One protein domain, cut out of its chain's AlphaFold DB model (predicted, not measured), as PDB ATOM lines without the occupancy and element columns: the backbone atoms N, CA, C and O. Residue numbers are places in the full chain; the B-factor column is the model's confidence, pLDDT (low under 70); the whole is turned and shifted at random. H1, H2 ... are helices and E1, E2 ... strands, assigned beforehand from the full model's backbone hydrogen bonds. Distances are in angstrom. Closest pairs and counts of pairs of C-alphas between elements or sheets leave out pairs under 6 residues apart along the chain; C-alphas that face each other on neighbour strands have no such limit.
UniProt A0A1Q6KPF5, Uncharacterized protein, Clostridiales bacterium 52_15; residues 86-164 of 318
ATOM      1  N   GLN A  86      31.271 -72.955 -13.772       89.56
ATOM      2  CA  GLN A  86      30.702 -71.675 -13.318       89.56
ATOM      3  C   GLN A  86      31.173 -70.488 -14.168       89.56
ATOM      4  O   GLN A  86      30.456 -69.504 -14.377       89.56
ATOM      5  N   ARG A  87      32.409 -70.537 -14.675       89.50
ATOM      6  CA  ARG A  87      32.893 -69.564 -15.662       89.50
ATOM      7  C   ARG A  87      32.161 -69.705 -16.993       89.50
ATOM      8  O   ARG A  87      31.801 -68.677 -17.561       89.50
ATOM      9  N   LEU A  88      31.930 -70.930 -17.463       90.38
ATOM     10  CA  LEU A  88      31.182 -71.205 -18.689       90.38
ATOM     11  C   LEU A  88      29.742 -70.686 -18.593       90.38
ATOM     12  O   LEU A  88      29.346 -69.898 -19.443       90.38
ATOM     13  N   VAL A  89      29.009 -71.012 -17.524       90.44
ATOM     14  CA  VAL A  89      27.630 -70.540 -17.288       90.44
ATOM     15  C   VAL A  89      27.557 -69.014 -17.305       90.44
ATOM     16  O   VAL A  89      26.741 -68.436 -18.014       90.44
ATOM     17  N   ARG A  90      28.466 -68.325 -16.602       89.81
ATOM     18  CA  ARG A  90      28.515 -66.853 -16.633       89.81
ATOM     19  C   ARG A  90      28.795 -66.298 -18.028       89.81
ATOM     20  O   ARG A  90      28.307 -65.221 -18.353       89.81
ATOM     21  N   LYS A  91      29.606 -66.985 -18.835       89.19
ATOM     22  CA  LYS A  91      29.904 -66.565 -20.210       89.19
ATOM     23  C   LYS A  91      28.735 -66.813 -21.156       89.19
ATOM     24  O   LYS A  91      28.496 -65.949 -21.988       89.19
ATOM     25  N   LEU A  92      28.002 -67.910 -20.982       88.75
ATOM     26  CA  LEU A  92      26.757 -68.181 -21.702       88.75
ATOM     27  C   LEU A  92      25.696 -67.127 -21.369       88.75
ATOM     28  O   LEU A  92      25.210 -66.468 -22.273       88.75
ATOM     29  N   ASN A  93      25.477 -66.825 -20.086       88.62
ATOM     30  CA  ASN A  93      24.538 -65.769 -19.691       88.62
ATOM     31  C   ASN A  93      24.930 -64.388 -20.255       88.62
ATOM     32  O   ASN A  93      24.072 -63.573 -20.572       88.62
ATOM     33  N   LEU A  94      26.232 -64.090 -20.364       86.00
ATOM     34  CA  LEU A  94      26.693 -62.859 -21.017       86.00
ATOM     35  C   LEU A  94      26.435 -62.872 -22.524       86.00
ATOM     36  O   LEU A  94      26.174 -61.812 -23.081       86.00
ATOM     37  N   MET A  95      26.542 -64.033 -23.167       84.81
ATOM     38  CA  MET A  95      26.209 -64.196 -24.578       84.81
ATOM     39  C   MET A  95      24.716 -63.949 -24.798       84.81
ATOM     40  O   MET A  95      24.397 -63.115 -25.632       84.81
ATOM     41  N   ASP A  96      23.841 -64.518 -23.964       83.25
ATOM     42  CA  ASP A  96      22.392 -64.280 -24.037       83.25
ATOM     43  C   ASP A  96      22.049 -62.788 -23.887       83.25
ATOM     44  O   ASP A  96      21.288 -62.230 -24.671       83.25
ATOM     45  N   VAL A  97      22.667 -62.092 -22.923       82.81
ATOM     46  CA  VAL A  97      22.461 -60.641 -22.737       82.81
ATOM     47  C   VAL A  97      22.974 -59.834 -23.929       82.81
ATOM     48  O   VAL A  97      22.376 -58.815 -24.285       82.81
ATOM     49  N   VAL A  98      24.102 -60.237 -24.519       77.12
ATOM     50  CA  VAL A  98      24.609 -59.604 -25.737       77.12
ATOM     51  C   VAL A  98      23.611 -59.835 -26.860       77.12
ATOM     52  O   VAL A  98      23.177 -58.846 -27.436       77.12
ATOM     53  N   ASP A  99      23.182 -61.071 -27.104       74.44
ATOM     54  CA  ASP A  99      22.222 -61.440 -28.149       74.44
ATOM     55  C   ASP A  99      20.890 -60.686 -27.999       74.44
ATOM     56  O   ASP A  99      20.378 -60.143 -28.980       74.44
ATOM     57  N   ASP A 100      20.387 -60.517 -26.775       73.94
ATOM     58  CA  ASP A 100      19.207 -59.693 -26.484       73.94
ATOM     59  C   ASP A 100      19.439 -58.203 -26.798       73.94
ATOM     60  O   ASP A 100      18.578 -57.527 -27.370       73.94
ATOM     61  N   GLN A 101      20.615 -57.658 -26.463       67.06
ATOM     62  CA  GLN A 101      20.993 -56.289 -26.841       67.06
ATOM     63  C   GLN A 101      21.189 -56.140 -28.354       67.06
ATOM     64  O   GLN A 101      20.897 -55.071 -28.898       67.06
ATOM     65  N   LEU A 102      21.652 -57.190 -29.034       62.28
ATOM     66  CA  LEU A 102      21.787 -57.244 -30.487       62.28
ATOM     67  C   LEU A 102      20.417 -57.306 -31.167       62.28
ATOM     68  O   LEU A 102      20.263 -56.738 -32.247       62.28
ATOM     69  N   GLY A 103      19.445 -57.959 -30.526       57.66
ATOM     70  CA  GLY A 103      18.032 -57.922 -30.886       57.66
ATOM     71  C   GLY A 103      17.381 -56.559 -30.638       57.66
ATOM     72  O   GLY A 103      16.321 -56.281 -31.198       57.66
ATOM     73  N   SER A 104      18.013 -55.671 -29.856       58.19
ATOM     74  CA  SER A 104      17.625 -54.262 -29.845       58.19
ATOM     75  C   SER A 104      18.005 -53.650 -31.193       58.19
ATOM     76  O   SER A 104      19.151 -53.733 -31.624       58.19
ATOM     77  N   GLU A 105      17.041 -53.019 -31.861       55.78
ATOM     78  CA  GLU A 105      17.137 -52.422 -33.204       55.78
ATOM     79  C   GLU A 105      18.132 -51.236 -33.302       55.78
ATOM     80  O   GLU A 105      18.021 -50.370 -34.171       55.78
ATOM     81  N   LYS A 106      19.103 -51.143 -32.389       57.34
ATOM     82  CA  LYS A 106      20.121 -50.099 -32.362       57.34
ATOM     83  C   LYS A 106      21.158 -50.353 -33.450       57.34
ATOM     84  O   LYS A 106      21.899 -51.334 -33.442       57.34
ATOM     85  N   LEU A 107      21.204 -49.417 -34.389       63.59
ATOM     86  CA  LEU A 107      22.189 -49.361 -35.458       63.59
ATOM     87  C   LEU A 107      23.527 -48.831 -34.909       63.59
ATOM     88  O   LEU A 107      23.639 -47.653 -34.569       63.59
ATOM     89  N   ASP A 108      24.549 -49.687 -34.852       66.44
ATOM     90  CA  ASP A 108      25.887 -49.333 -34.356       66.44
ATOM     91  C   ASP A 108      26.801 -48.840 -35.499       66.44
ATOM     92  O   ASP A 108      27.590 -49.594 -36.080       66.44
ATOM     93  N   LEU A 109      26.684 -47.555 -35.851       72.94
ATOM     94  CA  LEU A 109      27.409 -46.939 -36.971       72.94
ATOM     95  C   LEU A 109      28.097 -45.636 -36.565       72.94
ATOM     96  O   LEU A 109      27.501 -44.774 -35.918       72.94
ATOM     97  N   ILE A 110      29.338 -45.458 -37.023       76.62
ATOM     98  CA  ILE A 110      30.029 -44.165 -36.984       76.62
ATOM     99  C   ILE A 110      30.020 -43.584 -38.394       76.62
ATOM    100  O   ILE A 110      30.567 -44.177 -39.327       76.62
ATOM    101  N   ILE A 111      29.406 -42.407 -38.528       78.75
ATOM    102  CA  ILE A 111      29.360 -41.637 -39.771       78.75
ATOM    103  C   ILE A 111      30.338 -40.476 -39.633       78.75
ATOM    104  O   ILE A 111      30.122 -39.555 -38.840       78.75
ATOM    105  N   GLN A 112      31.410 -40.506 -40.416       81.12
ATOM    106  CA  GLN A 112      32.337 -39.393 -40.524       81.12
ATOM    107  C   GLN A 112      31.940 -38.519 -41.715       81.12
ATOM    108  O   GLN A 112      32.095 -38.906 -42.875       81.12
ATOM    109  N   LEU A 113      31.420 -37.327 -41.412       82.94
ATOM    110  CA  LEU A 113      31.070 -36.329 -42.419       82.94
ATOM    111  C   LEU A 113      32.339 -35.626 -42.940       82.94
ATOM    112  O   LEU A 113      33.228 -35.304 -42.149       82.94
ATOM    113  N   PRO A 114      32.418 -35.310 -44.245       77.62
ATOM    114  CA  PRO A 114      33.587 -34.670 -44.859       77.62
ATOM    115  C   PRO A 114      33.717 -33.168 -44.538       77.62
ATOM    116  O   PRO A 114      34.649 -32.514 -45.001       77.62
ATOM    117  N   TYR A 115      32.789 -32.594 -43.764       79.56
ATOM    118  CA  TYR A 115      32.770 -31.178 -43.396       79.56
ATOM    119  C   TYR A 115      32.675 -30.982 -41.880       79.56
ATOM    120  O   TYR A 115      32.042 -31.754 -41.163       79.56
ATOM    121  N   VAL A 116      33.283 -29.900 -41.383       78.00
ATOM    122  CA  VAL A 116      33.221 -29.542 -39.960       78.00
ATOM    123  C   VAL A 116      31.877 -28.885 -39.665       78.00
ATOM    124  O   VAL A 116      31.528 -27.870 -40.268       78.00
ATOM    125  N   VAL A 117      31.140 -29.436 -38.707       78.69
ATOM    126  CA  VAL A 117      29.851 -28.904 -38.259       78.69
ATOM    127  C   VAL A 117      30.100 -27.746 -37.284       78.69
ATOM    128  O   VAL A 117      30.308 -27.972 -36.096       78.69
ATOM    129  N   ARG A 118      30.142 -26.499 -37.780       79.44
ATOM    130  CA  ARG A 118      30.359 -25.293 -36.943       79.44
ATOM    131  C   ARG A 118      29.120 -24.413 -36.801       79.44
ATOM    132  O   ARG A 118      28.932 -23.809 -35.752       79.44
ATOM    133  N   ASN A 119      28.274 -24.364 -37.829       83.19
ATOM    134  CA  ASN A 119      27.085 -23.505 -37.868       83.19
ATOM    135  C   ASN A 119      25.791 -24.317 -37.687       83.19
ATOM    136  O   ASN A 119      25.724 -25.478 -38.092       83.19
ATOM    137  N   GLU A 120      24.723 -23.697 -37.170       81.19
ATOM    138  CA  GLU A 120      23.423 -24.364 -36.944       81.19
ATOM    139  C   GLU A 120      22.837 -25.004 -38.212       81.19
ATOM    140  O   GLU A 120      22.305 -26.111 -38.164       81.19
ATOM    141  N   ILE A 121      23.010 -24.364 -39.373       82.19
ATOM    142  CA  ILE A 121      22.559 -24.898 -40.669       82.19
ATOM    143  C   ILE A 121      23.285 -26.210 -41.015       82.19
ATOM    144  O   ILE A 121      22.676 -27.141 -41.539       82.19
ATOM    145  N   GLN A 122      24.583 -26.302 -40.715       78.06
ATOM    146  CA  GLN A 122      25.371 -27.516 -40.948       78.06
ATOM    147  C   GLN A 122      24.989 -28.617 -39.962       78.06
ATOM    148  O   GLN A 122      24.969 -29.784 -40.337       78.06
ATOM    149  N   LYS A 123      24.647 -28.244 -38.723       83.19
ATOM    150  CA  LYS A 123      24.183 -29.182 -37.700       83.19
ATOM    151  C   LYS A 123      22.853 -29.813 -38.099       83.19
ATOM    152  O   LYS A 123      22.735 -31.029 -38.092       83.19
ATOM    153  N   LYS A 124      21.922 -28.996 -38.592       85.94
ATOM    154  CA  LYS A 124      20.643 -29.475 -39.120       85.94
ATOM    155  C   LYS A 124      20.822 -30.426 -40.307       85.94
ATOM    156  O   LYS A 124      20.210 -31.482 -40.326       85.94
ATOM    157  N   ARG A 125      21.724 -30.111 -41.248       82.56
ATOM    158  CA  ARG A 125      22.064 -31.027 -42.355       82.56
ATOM    159  C   ARG A 125      22.667 -32.349 -41.875       82.56
ATOM    160  O   ARG A 125      22.357 -33.383 -42.454       82.56
ATOM    161  N   ALA A 126      23.516 -32.322 -40.849       83.19
ATOM    162  CA  ALA A 126      24.090 -33.531 -40.262       83.19
ATOM    163  C   ALA A 126      23.016 -34.400 -39.583       83.19
ATOM    164  O   ALA A 126      23.007 -35.615 -39.774       83.19
ATOM    165  N   ASP A 127      22.080 -33.783 -38.858       85.19
ATOM    166  CA  ASP A 127      20.963 -34.479 -38.210       85.19
ATOM    167  C   ASP A 127      19.971 -35.053 -39.237       85.19
ATOM    168  O   ASP A 127      19.568 -36.212 -39.125       85.19
ATOM    169  N   ASP A 128      19.642 -34.287 -40.283       87.00
ATOM    170  CA  ASP A 128      18.798 -34.745 -41.394       87.00
ATOM    171  C   ASP A 128      19.439 -35.946 -42.109       87.00
ATOM    172  O   ASP A 128      18.759 -36.933 -42.406       87.00
ATOM    173  N   ARG A 129      20.762 -35.900 -42.326       84.31
ATOM    174  CA  ARG A 129      21.531 -36.996 -42.933       84.31
ATOM    175  C   ARG A 129      21.572 -38.235 -42.039       84.31
ATOM    176  O   ARG A 129      21.398 -39.346 -42.534       84.31
ATOM    177  N   ARG A 130      21.745 -38.058 -40.724       84.31
ATOM    178  CA  ARG A 130      21.678 -39.149 -39.740       84.31
ATOM    179  C   ARG A 130      20.320 -39.853 -39.794       84.31
ATOM    180  O   ARG A 130      20.274 -41.075 -39.887       84.31
ATOM    181  N   ALA A 131      19.231 -39.082 -39.786       84.94
ATOM    182  CA  ALA A 131      17.865 -39.605 -39.839       84.94
ATOM    183  C   ALA A 131      17.531 -40.265 -41.188       84.94
ATOM    184  O   ALA A 131      16.711 -41.180 -41.264       84.94
ATOM    185  N   GLU A 132      18.136 -39.803 -42.283       84.31
ATOM    186  CA  GLU A 132      18.022 -40.454 -43.587       84.31
ATOM    187  C   GLU A 132      18.673 -41.840 -43.591       84.31
ATOM    188  O   GLU A 132      18.019 -42.803 -43.986       84.31
ATOM    189  N   ILE A 133      19.911 -41.954 -43.100       82.00
ATOM    190  CA  ILE A 133      20.620 -43.237 -43.004       82.00
ATOM    191  C   ILE A 133      19.877 -44.201 -42.071       82.00
ATOM    192  O   ILE A 133      19.669 -45.354 -42.437       82.00
ATOM    193  N   GLU A 134      19.393 -43.723 -40.924       80.12
ATOM    194  CA  GLU A 134      18.561 -44.506 -39.999       80.12
ATOM    195  C   GLU A 134      17.326 -45.085 -40.710       80.12
ATOM    196  O   GLU A 134      17.115 -46.295 -40.706       80.12
ATOM    197  N   ARG A 135      16.563 -44.254 -41.434       81.31
ATOM    198  CA  ARG A 135      15.385 -44.717 -42.189       81.31
ATOM    199  C   ARG A 135      15.724 -45.708 -43.301       81.31
ATOM    200  O   ARG A 135      14.944 -46.628 -43.534       81.31
ATOM    201  N   GLN A 136      16.839 -45.521 -44.004       78.81
ATOM    202  CA  GLN A 136      17.259 -46.440 -45.070       78.81
ATOM    203  C   GLN A 136      17.669 -47.810 -44.508       78.81
ATOM    204  O   GLN A 136      17.331 -48.846 -45.087       78.81
ATOM    205  N   LEU A 137      18.334 -47.828 -43.353       75.94
ATOM    206  CA  LEU A 137      18.773 -49.055 -42.690       75.94
ATOM    207  C   LEU A 137      17.610 -49.820 -42.056       75.94
ATOM    208  O   LEU A 137      17.511 -51.024 -42.264       75.94
ATOM    209  N   THR A 138      16.704 -49.138 -41.351       72.69
ATOM    210  CA  THR A 138      15.535 -49.776 -40.720       72.69
ATOM    211  C   THR A 138      14.447 -50.135 -41.739       72.69
ATOM    212  O   THR A 138      13.721 -51.108 -41.565       72.69
ATOM    213  N   GLY A 139      14.312 -49.356 -42.820       68.38
ATOM    214  CA  GLY A 139      13.265 -49.531 -43.831       68.38
ATOM    215  C   GLY A 139      13.610 -50.503 -44.965       68.38
ATOM    216  O   GLY A 139      12.712 -50.920 -45.699       68.38
ATOM    217  N   SER A 140      14.882 -50.869 -45.144       68.44
ATOM    218  CA  SER A 140      15.284 -51.815 -46.187       68.44
ATOM    219  C   SER A 140      15.379 -53.240 -45.640       68.44
ATOM    220  O   SER A 140      16.017 -53.506 -44.628       68.44
ATOM    221  N   LYS A 141      14.799 -54.201 -46.371       55.66
ATOM    222  CA  LYS A 141      14.843 -55.641 -46.038       55.66
ATOM    223  C   LYS A 141      16.273 -56.202 -45.904       55.66
ATOM    224  O   LYS A 141      16.454 -57.271 -45.336       55.66
ATOM    225  N   TYR A 142      17.265 -55.499 -46.450       55.28
ATOM    226  CA  TYR A 142      18.664 -55.925 -46.506       55.28
ATOM    227  C   TYR A 142      19.620 -55.007 -45.723       55.28
ATOM    228  O   TYR A 142      20.825 -55.220 -45.800       55.28
ATOM    229  N   GLY A 143      19.123 -53.994 -44.997       65.69
ATOM    230  CA  GLY A 143      19.969 -53.081 -44.214       65.69
ATOM    231  C   GLY A 143      20.972 -52.283 -45.059       65.69
ATOM    232  O   GLY A 143      22.116 -52.098 -44.653       65.69
ATOM    233  N   ILE A 144      20.570 -51.846 -46.254       68.94
ATOM    234  CA  ILE A 144      21.426 -51.130 -47.213       68.94
ATOM    235  C   ILE A 144      21.116 -49.632 -47.143       68.94
ATOM    236  O   ILE A 144      19.962 -49.230 -47.279       68.94
ATOM    237  N   ALA A 145      22.155 -48.808 -46.990       75.75
ATOM    238  CA  ALA A 145      22.066 -47.351 -47.073       75.75
ATOM    239  C   ALA A 145      22.947 -46.804 -48.202       75.75
ATOM    240  O   ALA A 145      24.030 -47.323 -48.475       75.75
ATOM    241  N   TYR A 146      22.481 -45.734 -48.841       77.31
ATOM    242  CA  TYR A 146      23.213 -45.007 -49.869       77.31
ATOM    243  C   TYR A 146      24.077 -43.917 -49.242       77.31
ATOM    244  O   TYR A 146      23.594 -43.033 -48.525       77.31
ATOM    245  N   THR A 147      25.365 -43.957 -49.555       79.38
ATOM    246  CA  THR A 147      26.385 -43.072 -48.993       79.38
ATOM    247  C   THR A 147      26.996 -42.252 -50.118       79.38
ATOM    248  O   THR A 147      27.128 -42.743 -51.241       79.38
ATOM    249  N   ASP A 148      27.355 -41.000 -49.846       79.00
ATOM    250  CA  ASP A 148      28.149 -40.237 -50.810       79.00
ATOM    251  C   ASP A 148      29.601 -40.741 -50.785       79.00
ATOM    252  O   ASP A 148      30.092 -41.195 -49.751       79.00
ATOM    253  N   GLY A 149      30.316 -40.656 -51.909       73.50
ATOM    254  CA  GLY A 149      31.697 -41.151 -52.030       73.50
ATOM    255  C   GLY A 149      32.702 -40.424 -51.127       73.50
ATOM    256  O   GLY A 149      33.836 -40.872 -50.974       73.50
ATOM    257  N   SER A 150      32.291 -39.300 -50.535       77.81
ATOM    258  CA  SER A 150      33.072 -38.494 -49.597       77.81
ATOM    259  C   SER A 150      32.821 -38.840 -48.118       77.81
ATOM    260  O   SER A 150      33.594 -38.421 -47.255       77.81
ATOM    261  N   GLU A 151      31.775 -39.611 -47.807       80.12
ATOM    262  CA  GLU A 151      31.419 -40.022 -46.445       80.12
ATOM    263  C   GLU A 151      32.150 -41.322 -46.075       80.12
ATOM    264  O   GLU A 151      32.127 -42.297 -46.823       80.12
ATOM    265  N   HIS A 152      32.790 -41.361 -44.903       79.12
ATOM    266  CA  HIS A 152      33.347 -42.603 -44.362       79.12
ATOM    267  C   HIS A 152      32.384 -43.185 -43.334       79.12
ATOM    268  O   HIS A 152      32.146 -42.591 -42.280       79.12
ATOM    269  N   ILE A 153      31.841 -44.361 -43.640       74.69
ATOM    270  CA  ILE A 153      30.982 -45.111 -42.726       74.69
ATOM    271  C   ILE A 153      31.748 -46.327 -42.245       74.69
ATOM    272  O   ILE A 153      32.180 -47.167 -43.029       74.69
ATOM    273  N   THR A 154      31.927 -46.394 -40.932       75.94
ATOM    274  CA  THR A 154      32.518 -47.551 -40.273       75.94
ATOM    275  C   THR A 154      31.424 -48.237 -39.479       75.94
ATOM    276  O   THR A 154      30.841 -47.646 -38.566       75.94
ATOM    277  N   GLN A 155      31.139 -49.488 -39.832       70.31
ATOM    278  CA  GLN A 155      30.365 -50.362 -38.964       70.31
ATOM    279  C   GLN A 155      31.204 -50.627 -37.718       70.31
ATOM    280  O   GLN A 155      32.368 -51.027 -37.830       70.31
ATOM    281  N   LEU A 156      30.637 -50.412 -36.530       66.88
ATOM    282  CA  LEU A 156      31.277 -50.925 -35.327       66.88
ATOM    283  C   LEU A 156      31.209 -52.446 -35.403       66.88
ATOM    284  O   LEU A 156      30.166 -53.058 -35.182       66.88
ATOM    285  N   ASN A 157      32.331 -53.054 -35.776       57.09
ATOM    286  CA  ASN A 157      32.447 -54.497 -35.764       57.09
ATOM    287  C   ASN A 157      32.250 -54.947 -34.313       57.09
ATOM    288  O   ASN A 157      32.936 -54.452 -33.412       57.09
ATOM    289  N   ARG A 158      31.302 -55.854 -34.069       61.50
ATOM    290  CA  ARG A 158      31.020 -56.383 -32.730       61.50
ATOM    291  C   ARG A 158      32.145 -57.346 -32.334       61.50
ATOM    292  O   ARG A 158      31.982 -58.556 -32.276       61.50
ATOM    293  N   SER A 159      33.338 -56.811 -32.055       57.00
ATOM    294  CA  SER A 159      34.505 -57.591 -31.613       57.00
ATOM    295  C   SER A 159      34.269 -58.320 -30.286       57.00
ATOM    296  O   SER A 159      35.009 -59.245 -29.960       57.00
ATOM    297  N   LEU A 160      33.251 -57.921 -29.517       59.75
ATOM    298  CA  LEU A 160      32.852 -58.589 -28.280       59.75
ATOM    299  C   LEU A 160      32.289 -59.998 -28.540       59.75
ATOM    300  O   LEU A 160      32.669 -60.928 -27.834       59.75
ATOM    301  N   GLU A 161      31.488 -60.189 -29.588       63.59
ATOM    302  CA  GLU A 161      30.809 -61.458 -29.905       63.59
ATOM    303  C   GLU A 161      31.800 -62.552 -30.336       63.59
ATOM    304  O   GLU A 161      31.863 -63.631 -29.744       63.59
ATOM    305  N   ASN A 162      32.690 -62.222 -31.280       67.06
ATOM    306  CA  ASN A 162      33.718 -63.144 -31.775       67.06
ATOM    307  C   ASN A 162      34.686 -63.622 -30.680       67.06
ATOM    308  O   ASN A 162      35.254 -64.711 -30.778       67.06
ATOM    309  N   ASN A 163      34.901 -62.810 -29.644       77.38
ATOM    310  CA  ASN A 163      35.743 -63.188 -28.512       77.38
ATOM    311  C   ASN A 163      34.973 -64.008 -27.467       77.38
ATOM    312  O   ASN A 163      35.566 -64.883 -26.831       77.38
ATOM    313  N   LEU A 164      33.670 -63.760 -27.296       79.88
ATOM    314  CA  LEU A 164      32.818 -64.533 -26.393       79.88
ATOM    315  C   LEU A 164      32.645 -65.968 -26.889       79.88
ATOM    316  O   LEU A 164      32.928 -66.885 -26.121       79.88
TER     317      LEU A 164
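AT A GLANCE: This is residues 86 to 164 of the 318 residues of an uncharacterized protein of Clostridiales bacterium 52_15 (UniProt A0A1Q6KPF5). Picture a long, loose shape: a small two-stranded ribbon, E1 and E2, sits near the middle, with helices H1 and H3 side by side toward one end and the long helix H2 near E1, reaching out toward the other end. The printed part has 79 residues, with three named helices and two named strands in the order H1, E1, H2, E2, H3; the sheet is antiparallel, and the class is mostly helix. It is only just loose, close to extended, with a radius of gyration of the C-alphas of 16.9 A, and elongated, spanning 55 by 28 by 22 A.

HOW THE PARTS SIT: Start at H1, residues 86 to 102, which touches H3, residues 159 to 164, with its residues 91 to 98 alone. Their closest C-alphas, those of Met 95 and Leu 164, are 6.9 A apart; they run opposite ways at a shallow tilt of 34.9 degrees, only just short of steep. Next comes E1, residues 109 to 112, antiparallel to its neighbour E2, residues 152 to 155, at 165 degrees; look for N 110 and O 154 at 3.1 A and N 112 and O 152 at 2.9 A, within hydrogen-bond range. H2, residues 120 to 139, is near E1, with 6 pairs of C-alphas within 10 A, and apart from H1 and H3. Every O i to N i+4 pair is within range in H1 and H2; in H3 1 of 2 is.

IN THESE COORDINATES: Find C-alpha 86 at (30.702, -71.675, -13.318), where H1 begins and runs 24.1 A. E1 covers 9.7 A, H2 28.0 A from C-alpha 120 at (23.423, -24.364, -36.944), E2 9.9 A, and H3 8.8 A, ending at C-alpha 164 at (32.818, -64.533, -26.393).

THE WHOLE: The C-alphas farthest apart, those of Gln 86 and Ile 121, are 54.8 A apart. The printed part has no cut; the link from H2 to E2 is long, and residues 118 to 124, of which 120 to 124 belong to H2, stand free. Confidence is under 70 at residues 101 to 108, 139 to 144 and 156 to 162.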